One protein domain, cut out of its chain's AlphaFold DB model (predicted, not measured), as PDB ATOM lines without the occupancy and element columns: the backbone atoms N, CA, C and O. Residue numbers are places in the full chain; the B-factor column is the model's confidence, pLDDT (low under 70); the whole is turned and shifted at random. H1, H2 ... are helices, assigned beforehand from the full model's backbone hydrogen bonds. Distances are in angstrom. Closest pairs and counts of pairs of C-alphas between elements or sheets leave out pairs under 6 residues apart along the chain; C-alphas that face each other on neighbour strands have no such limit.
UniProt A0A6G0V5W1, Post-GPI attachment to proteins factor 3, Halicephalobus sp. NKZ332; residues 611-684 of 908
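This is residues 611 to 684 of the 908 residues of the protein "Post-GPI attachment to proteins factor 3" of Halicephalobus sp. NKZ332 (UniProt A0A6G0V5W1). Four helices make a loose, flat triangle: the short H1 meets one end of the long H2 in a corner, and H3 and H4 run back one after the other as the third side, until H4 reaches the first residue of H1. H2 and H3 form a helical hairpin, and beyond it residues 647 to 653, of which 647 belongs to H2, stick out free at one end of the longest axis. The 74 printed residues, 53 of them in helices, hold H1, H2, H3 and H4 in that order and no named strand, and the class is all helix. The whole is loose, with a radius of gyration of the C-alphas of 15.5 A, and spans 47 by 30 by 16 A.

H1, residues 614 to 623, and H2, residues 625 to 647, touch only at the corner by their tight link of one residue. Their closest C-alphas, those of Met 621 and His 627, are 5.2 A apart, and their lines are about perpendicular at 88 degrees. H2 touches H1 with residues 627 to 631 alone. With residues 639 to 646 alone H2 touches H3, residues 657 to 667. The closest C-alphas of this hairpin, those of Gly 639 and Ile 664, are 6.5 A apart, and the two helices run opposite ways at a steep tilt of 42 degrees. H3 and H4, residues 670 to 678, meet only through their tight link of two residues. H4 touches H1, with the closest C-alphas, those of Ile 614 and Ile 676, 6.3 A apart. These two run opposite ways at a tilt of 36 degrees, only just steep. H2 and H4 are near each other, with 8 pairs of C-alphas within 10 A, while H1 and H3 are apart. In H1, H2, H3 and H4 every O i to N i+4 pair is within hydrogen-bond range.

H1 begins at Ile 614, with its C-alpha at (25.682, -10.755, -25.527), and measures 14.1 A from first to last C-alpha. H2, the longest helix with 23 residues, measures 32.1 A and ends at Leu 647, C-alpha at (36.818, -23.235, 5.530). H3 measures 15.0 A from Arg 657 to Leu 667. H4 measures 11.8 A and ends at Thr 678, C-alpha at (23.912, -6.735, -16.861).

The two C-alphas farthest apart, those of Arg 611 and Tyr 652, are 47.5 A apart, while the first and last printed C-alphas, those of Arg 611 and Pro 684, are 13.7 A apart. The printed part has no cut, and none of its links is long; the link from H2 to H3, nine residues, is short. The mean pLDDT of the printed part is 81.1, and confidence is low, under 70, at residues 611 to 613 and 679 to 684.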
ATOM      1  N   ARG A 611      31.962  -3.631 -26.156       57.00
ATOM      2  CA  ARG A 611      31.260  -3.227 -27.392       57.00
ATOM      3  C   ARG A 611      30.595  -4.393 -28.139       57.00
ATOM      4  O   ARG A 611      29.930  -4.158 -29.144       57.00
ATOM      5  N   LYS A 612      30.778  -5.637 -27.683       63.06
ATOM      6  CA  LYS A 612      30.171  -6.846 -28.266       63.06
ATOM      7  C   LYS A 612      28.734  -7.044 -27.762       63.06
ATOM      8  O   LYS A 612      28.442  -6.795 -26.596       63.06
ATOM      9  N   ASN A 613      27.837  -7.550 -28.613       67.31
ATOM     10  CA  ASN A 613      26.525  -8.031 -28.161       67.31
ATOM     11  C   ASN A 613      26.673  -9.287 -27.289       67.31
ATOM     12  O   ASN A 613      27.625 -10.036 -27.467       67.31
ATOM     13  N   ILE A 614      25.683  -9.586 -26.436       73.25
ATOM     14  CA  ILE A 614      25.682 -10.755 -25.527       73.25
ATOM     15  C   ILE A 614      26.087 -12.062 -26.240       73.25
ATOM     16  O   ILE A 614      26.977 -12.758 -25.761       73.25
ATOM     17  N   HIS A 615      25.518 -12.360 -27.416       76.19
ATOM     18  CA  HIS A 615      25.900 -13.537 -28.214       76.19
ATOM     19  C   HIS A 615      27.375 -13.508 -28.638       76.19
ATOM     20  O   HIS A 615      28.088 -14.484 -28.455       76.19
ATOM     21  N   GLN A 616      27.847 -12.378 -29.173       76.56
ATOM     22  CA  GLN A 616      29.231 -12.196 -29.634       76.56
ATOM     23  C   GLN A 616      30.236 -12.244 -28.471       76.56
ATOM     24  O   GLN A 616      31.363 -12.698 -28.643       76.56
ATOM     25  N   LEU A 617      29.823 -11.781 -27.288       77.25
ATOM     26  CA  LEU A 617      30.613 -11.817 -26.064       77.25
ATOM     27  C   LEU A 617      30.789 -13.266 -25.593       77.25
ATOM     28  O   LEU A 617      31.926 -13.720 -25.493       77.25
ATOM     29  N   ILE A 618      29.683 -14.003 -25.413       80.44
ATOM     30  CA  ILE A 618      29.678 -15.446 -25.102       80.44
ATOM     31  C   ILE A 618      30.517 -16.216 -26.129       80.44
ATOM     32  O   ILE A 618      31.369 -17.018 -25.758       80.44
ATOM     33  N   GLU A 619      30.326 -15.932 -27.417       81.88
ATOM     34  CA  GLU A 619      31.042 -16.589 -28.505       81.88
ATOM     35  C   GLU A 619      32.562 -16.401 -28.410       81.88
ATOM     36  O   GLU A 619      33.283 -17.395 -28.444       81.88
ATOM     37  N   SER A 620      33.062 -15.175 -28.198       78.94
ATOM     38  CA  SER A 620      34.502 -14.969 -27.975       78.94
ATOM     39  C   SER A 620      35.013 -15.609 -26.680       78.94
ATOM     40  O   SER A 620      36.082 -16.206 -26.669       78.94
ATOM     41  N   MET A 621      34.236 -15.569 -25.593       79.50
ATOM     42  CA  MET A 621      34.672 -16.067 -24.279       79.50
ATOM     43  C   MET A 621      34.873 -17.586 -24.230       79.50
ATOM     44  O   MET A 621      35.690 -18.059 -23.443       79.50
ATOM     45  N   PHE A 622      34.160 -18.343 -25.071       80.88
ATOM     46  CA  PHE A 622      34.288 -19.802 -25.149       80.88
ATOM     47  C   PHE A 622      35.023 -20.314 -26.398       80.88
ATOM     48  O   PHE A 622      35.459 -21.464 -26.387       80.88
ATOM     49  N   LYS A 623      35.191 -19.505 -27.459       81.38
ATOM     50  CA  LYS A 623      35.965 -19.895 -28.657       81.38
ATOM     51  C   LYS A 623      37.411 -19.395 -28.654       81.38
ATOM     52  O   LYS A 623      38.275 -20.105 -29.164       81.38
ATOM     53  N   ASP A 624      37.697 -18.215 -28.102       78.56
ATOM     54  CA  ASP A 624      39.060 -17.676 -28.077       78.56
ATOM     55  C   ASP A 624      39.835 -18.262 -26.878       78.56
ATOM     56  O   ASP A 624      39.495 -17.971 -25.726       78.56
ATOM     57  N   PRO A 625      40.908 -19.054 -27.091       76.94
ATOM     58  CA  PRO A 625      41.565 -19.791 -26.009       76.94
ATOM     59  C   PRO A 625      42.246 -18.883 -24.976       76.94
ATOM     60  O   PRO A 625      42.410 -19.285 -23.827       76.94
ATOM     61  N   GLU A 626      42.612 -17.651 -25.344       74.81
ATOM     62  CA  GLU A 626      43.129 -16.663 -24.389       74.81
ATOM     63  C   GLU A 626      42.027 -16.144 -23.450       74.81
ATOM     64  O   GLU A 626      42.253 -16.071 -22.243       74.81
ATOM     65  N   HIS A 627      40.831 -15.837 -23.966       80.00
ATOM     66  CA  HIS A 627      39.700 -15.410 -23.135       80.00
ATOM     67  C   HIS A 627      39.210 -16.550 -22.244       80.00
ATOM     68  O   HIS A 627      39.021 -16.345 -21.047       80.00
ATOM     69  N   LEU A 628      39.106 -17.766 -22.789       83.50
ATOM     70  CA  LEU A 628      38.737 -18.954 -22.024       83.50
ATOM     71  C   LEU A 628      39.730 -19.230 -20.880       83.50
ATOM     72  O   LEU A 628      39.307 -19.473 -19.752       83.50
ATOM     73  N   LEU A 629      41.042 -19.123 -21.127       80.31
ATOM     74  CA  LEU A 629      42.069 -19.287 -20.091       80.31
ATOM     75  C   LEU A 629      41.968 -18.213 -18.992       80.31
ATOM     76  O   LEU A 629      42.076 -18.535 -17.809       80.31
ATOM     77  N   ILE A 630      41.730 -16.950 -19.362       81.62
ATOM     78  CA  ILE A 630      41.560 -15.840 -18.407       81.62
ATOM     79  C   ILE A 630      40.270 -16.005 -17.588       81.62
ATOM     80  O   ILE A 630      40.270 -15.760 -16.382       81.62
ATOM     81  N   LEU A 631      39.180 -16.451 -18.216       84.06
ATOM     82  CA  LEU A 631      37.905 -16.734 -17.560       84.06
ATOM     83  C   LEU A 631      38.036 -17.896 -16.565       84.06
ATOM     84  O   LEU A 631      37.636 -17.750 -15.412       84.06
ATOM     85  N   ILE A 632      38.664 -19.008 -16.969       86.44
ATOM     86  CA  ILE A 632      38.975 -20.144 -16.085       86.44
ATOM     87  C   ILE A 632      39.835 -19.687 -14.901       86.44
ATOM     88  O   ILE A 632      39.560 -20.066 -13.765       86.44
ATOM     89  N   PHE A 633      40.836 -18.835 -15.138       85.31
ATOM     90  CA  PHE A 633      41.700 -18.306 -14.085       85.31
ATOM     91  C   PHE A 633      40.941 -17.429 -13.069       85.31
ATOM     92  O   PHE A 633      41.064 -17.648 -11.864       85.31
ATOM     93  N   HIS A 634      40.102 -16.491 -13.522       85.06
ATOM     94  CA  HIS A 634      39.259 -15.702 -12.613       85.06
ATOM     95  C   HIS A 634      38.236 -16.574 -11.873       85.06
ATOM     96  O   HIS A 634      38.023 -16.388 -10.679       85.06
ATOM     97  N   MET A 635      37.635 -17.567 -12.534       89.94
ATOM     98  CA  MET A 635      36.747 -18.522 -11.863       89.94
ATOM     99  C   MET A 635      37.500 -19.344 -10.807       89.94
ATOM    100  O   MET A 635      36.964 -19.559  -9.724       89.94
ATOM    101  N   ALA A 636      38.749 -19.743 -11.058       89.69
ATOM    102  CA  ALA A 636      39.580 -20.445 -10.082       89.69
ATOM    103  C   ALA A 636      39.910 -19.572  -8.856       89.69
ATOM    104  O   ALA A 636      39.755 -20.043  -7.730       89.69
ATOM    105  N   LEU A 637      40.282 -18.298  -9.046       88.62
ATOM    106  CA  LEU A 637      40.485 -17.355  -7.935       88.62
ATOM    107  C   LEU A 637      39.197 -17.119  -7.131       88.62
ATOM    108  O   LEU A 637      39.217 -17.164  -5.901       88.62
ATOM    109  N   PHE A 638      38.066 -16.927  -7.814       92.19
ATOM    110  CA  PHE A 638      36.763 -16.760  -7.176       92.19
ATOM    111  C   PHE A 638      36.374 -18.009  -6.369       92.19
ATOM    112  O   PHE A 638      36.045 -17.906  -5.188       92.19
ATOM    113  N   GLY A 639      36.502 -19.200  -6.958       92.50
ATOM    114  CA  GLY A 639      36.256 -20.481  -6.293       92.50
ATOM    115  C   GLY A 639      37.154 -20.713  -5.083       92.50
ATOM    116  O   GLY A 639      36.663 -21.109  -4.030       92.50
ATOM    117  N   PHE A 640      38.445 -20.403  -5.199       93.00
ATOM    118  CA  PHE A 640      39.397 -20.489  -4.095       93.00
ATOM    119  C   PHE A 640      39.062 -19.498  -2.967       93.00
ATOM    120  O   PHE A 640      39.157 -19.858  -1.792       93.00
ATOM    121  N   SER A 641      38.578 -18.294  -3.293       93.69
ATOM    122  CA  SER A 641      38.091 -17.331  -2.293       93.69
ATOM    123  C   SER A 641      36.839 -17.832  -1.557       93.69
ATOM    124  O   SER A 641      36.791 -17.783  -0.329       93.69
ATOM    125  N   LEU A 642      35.865 -18.416  -2.273       93.31
ATOM    126  CA  LEU A 642      34.660 -19.009  -1.678       93.31
ATOM    127  C   LEU A 642      34.970 -20.269  -0.855       93.31
ATOM    128  O   LEU A 642      34.367 -20.478   0.195       93.31
ATOM    129  N   TYR A 643      35.918 -21.092  -1.303       92.81
ATOM    130  CA  TYR A 643      36.395 -22.262  -0.566       92.81
ATOM    131  C   TYR A 643      37.125 -21.855   0.721       92.81
ATOM    132  O   TYR A 643      36.846 -22.409   1.781       92.81
ATOM    133  N   SER A 644      37.967 -20.820   0.662       93.06
ATOM    134  CA  SER A 644      38.608 -20.232   1.844       93.06
ATOM    135  C   SER A 644      37.565 -19.668   2.820       93.06
ATOM    136  O   SER A 644      37.628 -19.943   4.013       93.06
ATOM    137  N   LEU A 645      36.538 -18.961   2.327       91.81
ATOM    138  CA  LEU A 645      35.422 -18.506   3.165       91.81
ATOM    139  C   LEU A 645      34.658 -19.675   3.805       91.81
ATOM    140  O   LEU A 645      34.388 -19.619   5.000       91.81
ATOM    141  N   TYR A 646      34.361 -20.749   3.065       91.50
ATOM    142  CA  TYR A 646      33.731 -21.960   3.614       91.50
ATOM    143  C   TYR A 646      34.570 -22.594   4.734       91.50
ATOM    144  O   TYR A 646      34.029 -22.930   5.786       91.50
ATOM    145  N   LEU A 647      35.885 -22.701   4.537       89.94
ATOM    146  CA  LEU A 647      36.818 -23.235   5.530       89.94
ATOM    147  C   LEU A 647      36.941 -22.349   6.782       89.94
ATOM    148  O   LEU A 647      37.233 -22.869   7.855       89.94
ATOM    149  N   SER A 648      36.677 -21.040   6.677       87.56
ATOM    150  CA  SER A 648      36.659 -20.123   7.830       87.56
ATOM    151  C   SER A 648      35.412 -20.254   8.725       87.56
ATOM    152  O   SER A 648      35.381 -19.706   9.829       87.56
ATOM    153  N   ILE A 649      34.372 -20.966   8.273       87.62
ATOM    154  CA  ILE A 649      33.143 -21.196   9.047       87.62
ATOM    155  C   ILE A 649      33.399 -22.303  10.087       87.62
ATOM    156  O   ILE A 649      33.905 -23.363   9.715       87.62
ATOM    157  N   PRO A 650      33.011 -22.134  11.369       83.06
ATOM    158  CA  PRO A 650      33.151 -23.180  12.385       83.06
ATOM    159  C   PRO A 650      32.454 -24.491  11.999       83.06
ATOM    160  O   PRO A 650      31.327 -24.476  11.505       83.06
ATOM    161  N   SER A 651      33.080 -25.635  12.285       81.56
ATOM    162  CA  SER A 651      32.660 -26.961  11.796       81.56
ATOM    163  C   SER A 651      31.215 -27.360  12.128       81.56
ATOM    164  O   SER A 651      30.600 -28.091  11.361       81.56
ATOM    165  N   TYR A 652      30.644 -26.858  13.230       79.81
ATOM    166  CA  TYR A 652      29.240 -27.099  13.607       79.81
ATOM    167  C   TYR A 652      28.222 -26.334  12.739       79.81
ATOM    168  O   TYR A 652      27.030 -26.629  12.781       79.81
ATOM    169  N   LEU A 653      28.680 -25.337  11.977       81.88
ATOM    170  CA  LEU A 653      27.881 -24.479  11.099       81.88
ATOM    171  C   LEU A 653      28.246 -24.664   9.612       81.88
ATOM    172  O   LEU A 653      27.634 -24.049   8.739       81.88
ATOM    173  N   GLN A 654      29.236 -25.511   9.303       83.25
ATOM    174  CA  GLN A 654      29.599 -25.856   7.930       83.25
ATOM    175  C   GLN A 654      28.500 -26.696   7.267       83.25
ATOM    176  O   GLN A 654      28.026 -27.695   7.809       83.25
ATOM    177  N   LEU A 655      28.151 -26.345   6.027       85.06
ATOM    178  CA  LEU A 655      27.385 -27.238   5.157       85.06
ATOM    179  C   LEU A 655      28.169 -28.545   4.914       85.06
ATOM    180  O   LEU A 655      29.393 -28.489   4.748       85.06
ATOM    181  N   PRO A 656      27.494 -29.711   4.810       88.62
ATOM    182  CA  PRO A 656      28.139 -30.965   4.426       88.62
ATOM    183  C   PRO A 656      28.943 -30.794   3.135       88.62
ATOM    184  O   PRO A 656      28.429 -30.211   2.180       88.62
ATOM    185  N   ARG A 657      30.180 -31.312   3.090       84.94
ATOM    186  CA  ARG A 657      31.153 -31.041   2.007       84.94
ATOM    187  C   ARG A 657      30.570 -31.207   0.599       84.94
ATOM    188  O   ARG A 657      30.790 -30.356  -0.251       84.94
ATOM    189  N   THR A 658      29.750 -32.233   0.364       84.12
ATOM    190  CA  THR A 658      29.052 -32.456  -0.918       84.12
ATOM    191  C   THR A 658      28.110 -31.310  -1.306       84.12
ATOM    192  O   THR A 658      28.124 -30.863  -2.451       84.12
ATOM    193  N   LYS A 659      27.330 -30.780  -0.355       86.12
ATOM    194  CA  LYS A 659      26.459 -29.608  -0.558       86.12
ATOM    195  C   LYS A 659      27.269 -28.317  -0.690       86.12
ATOM    196  O   LYS A 659      26.925 -27.478  -1.516       86.12
ATOM    197  N   ALA A 660      28.347 -28.168   0.082       83.94
ATOM    198  CA  ALA A 660      29.231 -27.007   0.012       83.94
ATOM    199  C   ALA A 660      29.943 -26.909  -1.348       83.94
ATOM    200  O   ALA A 660      29.912 -25.858  -1.980       83.94
ATOM    201  N   TYR A 661      30.514 -28.011  -1.843       86.75
ATOM    202  CA  TYR A 661      31.184 -28.051  -3.147       86.75
ATOM    203  C   TYR A 661      30.190 -27.873  -4.302       86.75
ATOM    204  O   TYR A 661      30.495 -27.157  -5.252       86.75
ATOM    205  N   GLY A 662      28.979 -28.435  -4.194       86.94
ATOM    206  CA  GLY A 662      27.895 -28.173  -5.147       86.94
ATOM    207  C   GLY A 662      27.487 -26.695  -5.194       86.94
ATOM    208  O   GLY A 662      27.340 -26.135  -6.278       86.94
ATOM    209  N   LEU A 663      27.371 -26.036  -4.035       87.38
ATOM    210  CA  LEU A 663      27.050 -24.609  -3.947       87.38
ATOM    211  C   LEU A 663      28.180 -23.726  -4.499       87.38
ATOM    212  O   LEU A 663      27.913 -22.846  -5.311       87.38
ATOM    213  N   ILE A 664      29.437 -23.975  -4.118       89.19
ATOM    214  CA  ILE A 664      30.595 -23.241  -4.657       89.19
ATOM    215  C   ILE A 664      30.675 -23.438  -6.178       89.19
ATOM    216  O   ILE A 664      30.818 -22.460  -6.907       89.19
ATOM    217  N   GLY A 665      30.493 -24.669  -6.668       87.50
ATOM    218  CA  GLY A 665      30.459 -24.988  -8.097       87.50
ATOM    219  C   GLY A 665      29.351 -24.259  -8.866       87.50
ATOM    220  O   GLY A 665      29.598 -23.758  -9.959       87.50
ATOM    221  N   ALA A 666      28.158 -24.129  -8.280       87.38
ATOM    222  CA  ALA A 666      27.060 -23.348  -8.856       87.38
ATOM    223  C   ALA A 666      27.323 -21.828  -8.837       87.38
ATOM    224  O   ALA A 666      26.836 -21.107  -9.709       87.38
ATOM    225  N   LEU A 667      28.106 -21.333  -7.872       89.31
ATOM    226  CA  LEU A 667      28.489 -19.923  -7.768       89.31
ATOM    227  C   LEU A 667      29.675 -19.545  -8.671       89.31
ATOM    228  O   LEU A 667      29.755 -18.388  -9.071       89.31
ATOM    229  N   LEU A 668      30.559 -20.482  -9.044       90.44
ATOM    230  CA  LEU A 668      31.717 -20.238  -9.924       90.44
ATOM    231  C   LEU A 668      31.412 -19.382 -11.175       90.44
ATOM    232  O   LEU A 668      32.119 -18.398 -11.389       90.44
ATOM    233  N   PRO A 669      30.397 -19.700 -12.009       88.19
ATOM    234  CA  PRO A 669      30.090 -18.904 -13.199       88.19
ATOM    235  C   PRO A 669      29.277 -17.635 -12.897       88.19
ATOM    236  O   PRO A 669      29.104 -16.811 -13.798       88.19
ATOM    237  N   LEU A 670      28.754 -17.462 -11.674       87.06
ATOM    238  CA  LEU A 670      27.782 -16.413 -11.353       87.06
ATOM    239  C   LEU A 670      28.305 -14.992 -11.627       87.06
ATOM    240  O   LEU A 670      27.556 -14.243 -12.251       87.06
ATOM    241  N   PRO A 671      29.543 -14.591 -11.269       86.44
ATOM    242  CA  PRO A 671      30.034 -13.243 -11.575       86.44
ATOM    243  C   PRO A 671      30.080 -12.945 -13.077       86.44
ATOM    244  O   PRO A 671      29.724 -11.852 -13.512       86.44
ATOM    245  N   SER A 672      30.490 -13.931 -13.877       86.31
ATOM    246  CA  SER A 672      30.597 -13.811 -15.334       86.31
ATOM    247  C   SER A 672      29.221 -13.795 -15.991       86.31
ATOM    248  O   SER A 672      28.947 -12.941 -16.829       86.31
ATOM    249  N   MET A 673      28.316 -14.680 -15.560       83.62
ATOM    250  CA  MET A 673      26.920 -14.690 -16.003       83.62
ATOM    251  C   MET A 673      26.213 -13.380 -15.642       83.62
ATOM    252  O   MET A 673      25.553 -12.789 -16.493       83.62
ATOM    253  N   PHE A 674      26.398 -12.887 -14.415       83.00
ATOM    254  CA  PHE A 674      25.842 -11.619 -13.953       83.00
ATOM    255  C   PHE A 674      26.338 -10.444 -14.800       83.00
ATOM    256  O   PHE A 674      25.517  -9.652 -15.258       83.00
ATOM    257  N   TYR A 675      27.643 -10.354 -15.093       78.69
ATOM    258  CA  TYR A 675      28.164  -9.314 -15.987       78.69
ATOM    259  C   TYR A 675      27.565  -9.429 -17.399       78.69
ATOM    260  O   TYR A 675      27.051  -8.453 -17.939       78.69
ATOM    261  N   ILE A 676      27.563 -10.628 -17.995       78.50
ATOM    262  CA  ILE A 676      27.019 -10.875 -19.344       78.50
ATOM    263  C   ILE A 676      25.526 -10.505 -19.440       78.50
ATOM    264  O   ILE A 676      25.083 -10.011 -20.477       78.50
ATOM    265  N   LEU A 677      24.751 -10.695 -18.366       74.88
ATOM    266  CA  LEU A 677      23.343 -10.293 -18.293       74.88
ATOM    267  C   LEU A 677      23.171  -8.778 -18.073       74.88
ATOM    268  O   LEU A 677      22.288  -8.166 -18.675       74.88
ATOM    269  N   THR A 678      24.016  -8.159 -17.244       70.00
ATOM    270  CA  THR A 678      23.912  -6.735 -16.861       70.00
ATOM    271  C   THR A 678      24.595  -5.762 -17.824       70.00
ATOM    272  O   THR A 678      24.281  -4.576 -17.778       70.00
ATOM    273  N   VAL A 679      25.431  -6.224 -18.764       67.88
ATOM    274  CA  VAL A 679      26.184  -5.370 -19.712       67.88
ATOM    275  C   VAL A 679      25.307  -4.426 -20.559       67.88
ATOM    276  O   VAL A 679      25.775  -3.390 -21.028       67.88
ATOM    277  N   LYS A 680      24.017  -4.750 -20.744       56.34
ATOM    278  CA  LYS A 680      23.035  -3.870 -21.411       56.34
ATOM    279  C   LYS A 680      22.454  -2.776 -20.505       56.34
ATOM    280  O   LYS A 680      21.963  -1.780 -21.024       56.34
ATOM    281  N   LEU A 681      22.489  -2.961 -19.185       51.88
ATOM    282  CA  LEU A 681      22.005  -2.001 -18.184       51.88
ATOM    283  C   LEU A 681      23.074  -0.953 -17.842       51.88
ATOM    284  O   LEU A 681      22.741   0.183 -17.528       51.88
ATOM    285  N   THR A 682      24.356  -1.300 -17.970       49.50
ATOM    286  CA  THR A 682      25.502  -0.398 -17.752       49.50
ATOM    287  C   THR A 682      25.755   0.595 -18.898       49.50
ATOM    288  O   THR A 682      26.806   1.230 -18.935       49.50
ATOM    289  N   ILE A 683      24.821   0.751 -19.845       49.97
ATOM    290  CA  ILE A 683      24.878   1.780 -20.895       49.97
ATOM    291  C   ILE A 683      24.205   3.059 -20.340       49.97
ATOM    292  O   ILE A 683      22.980   3.060 -20.206       49.97
ATOM    293  N   PRO A 684      24.933   4.154 -20.015       45.62
ATOM    294  CA  PRO A 684      24.420   5.230 -19.139       45.62
ATOM    295  C   PRO A 684      23.381   6.201 -19.742       45.62
ATOM    296  O   PRO A 684      23.214   7.311 -19.229       45.62
TER     297      PRO A 684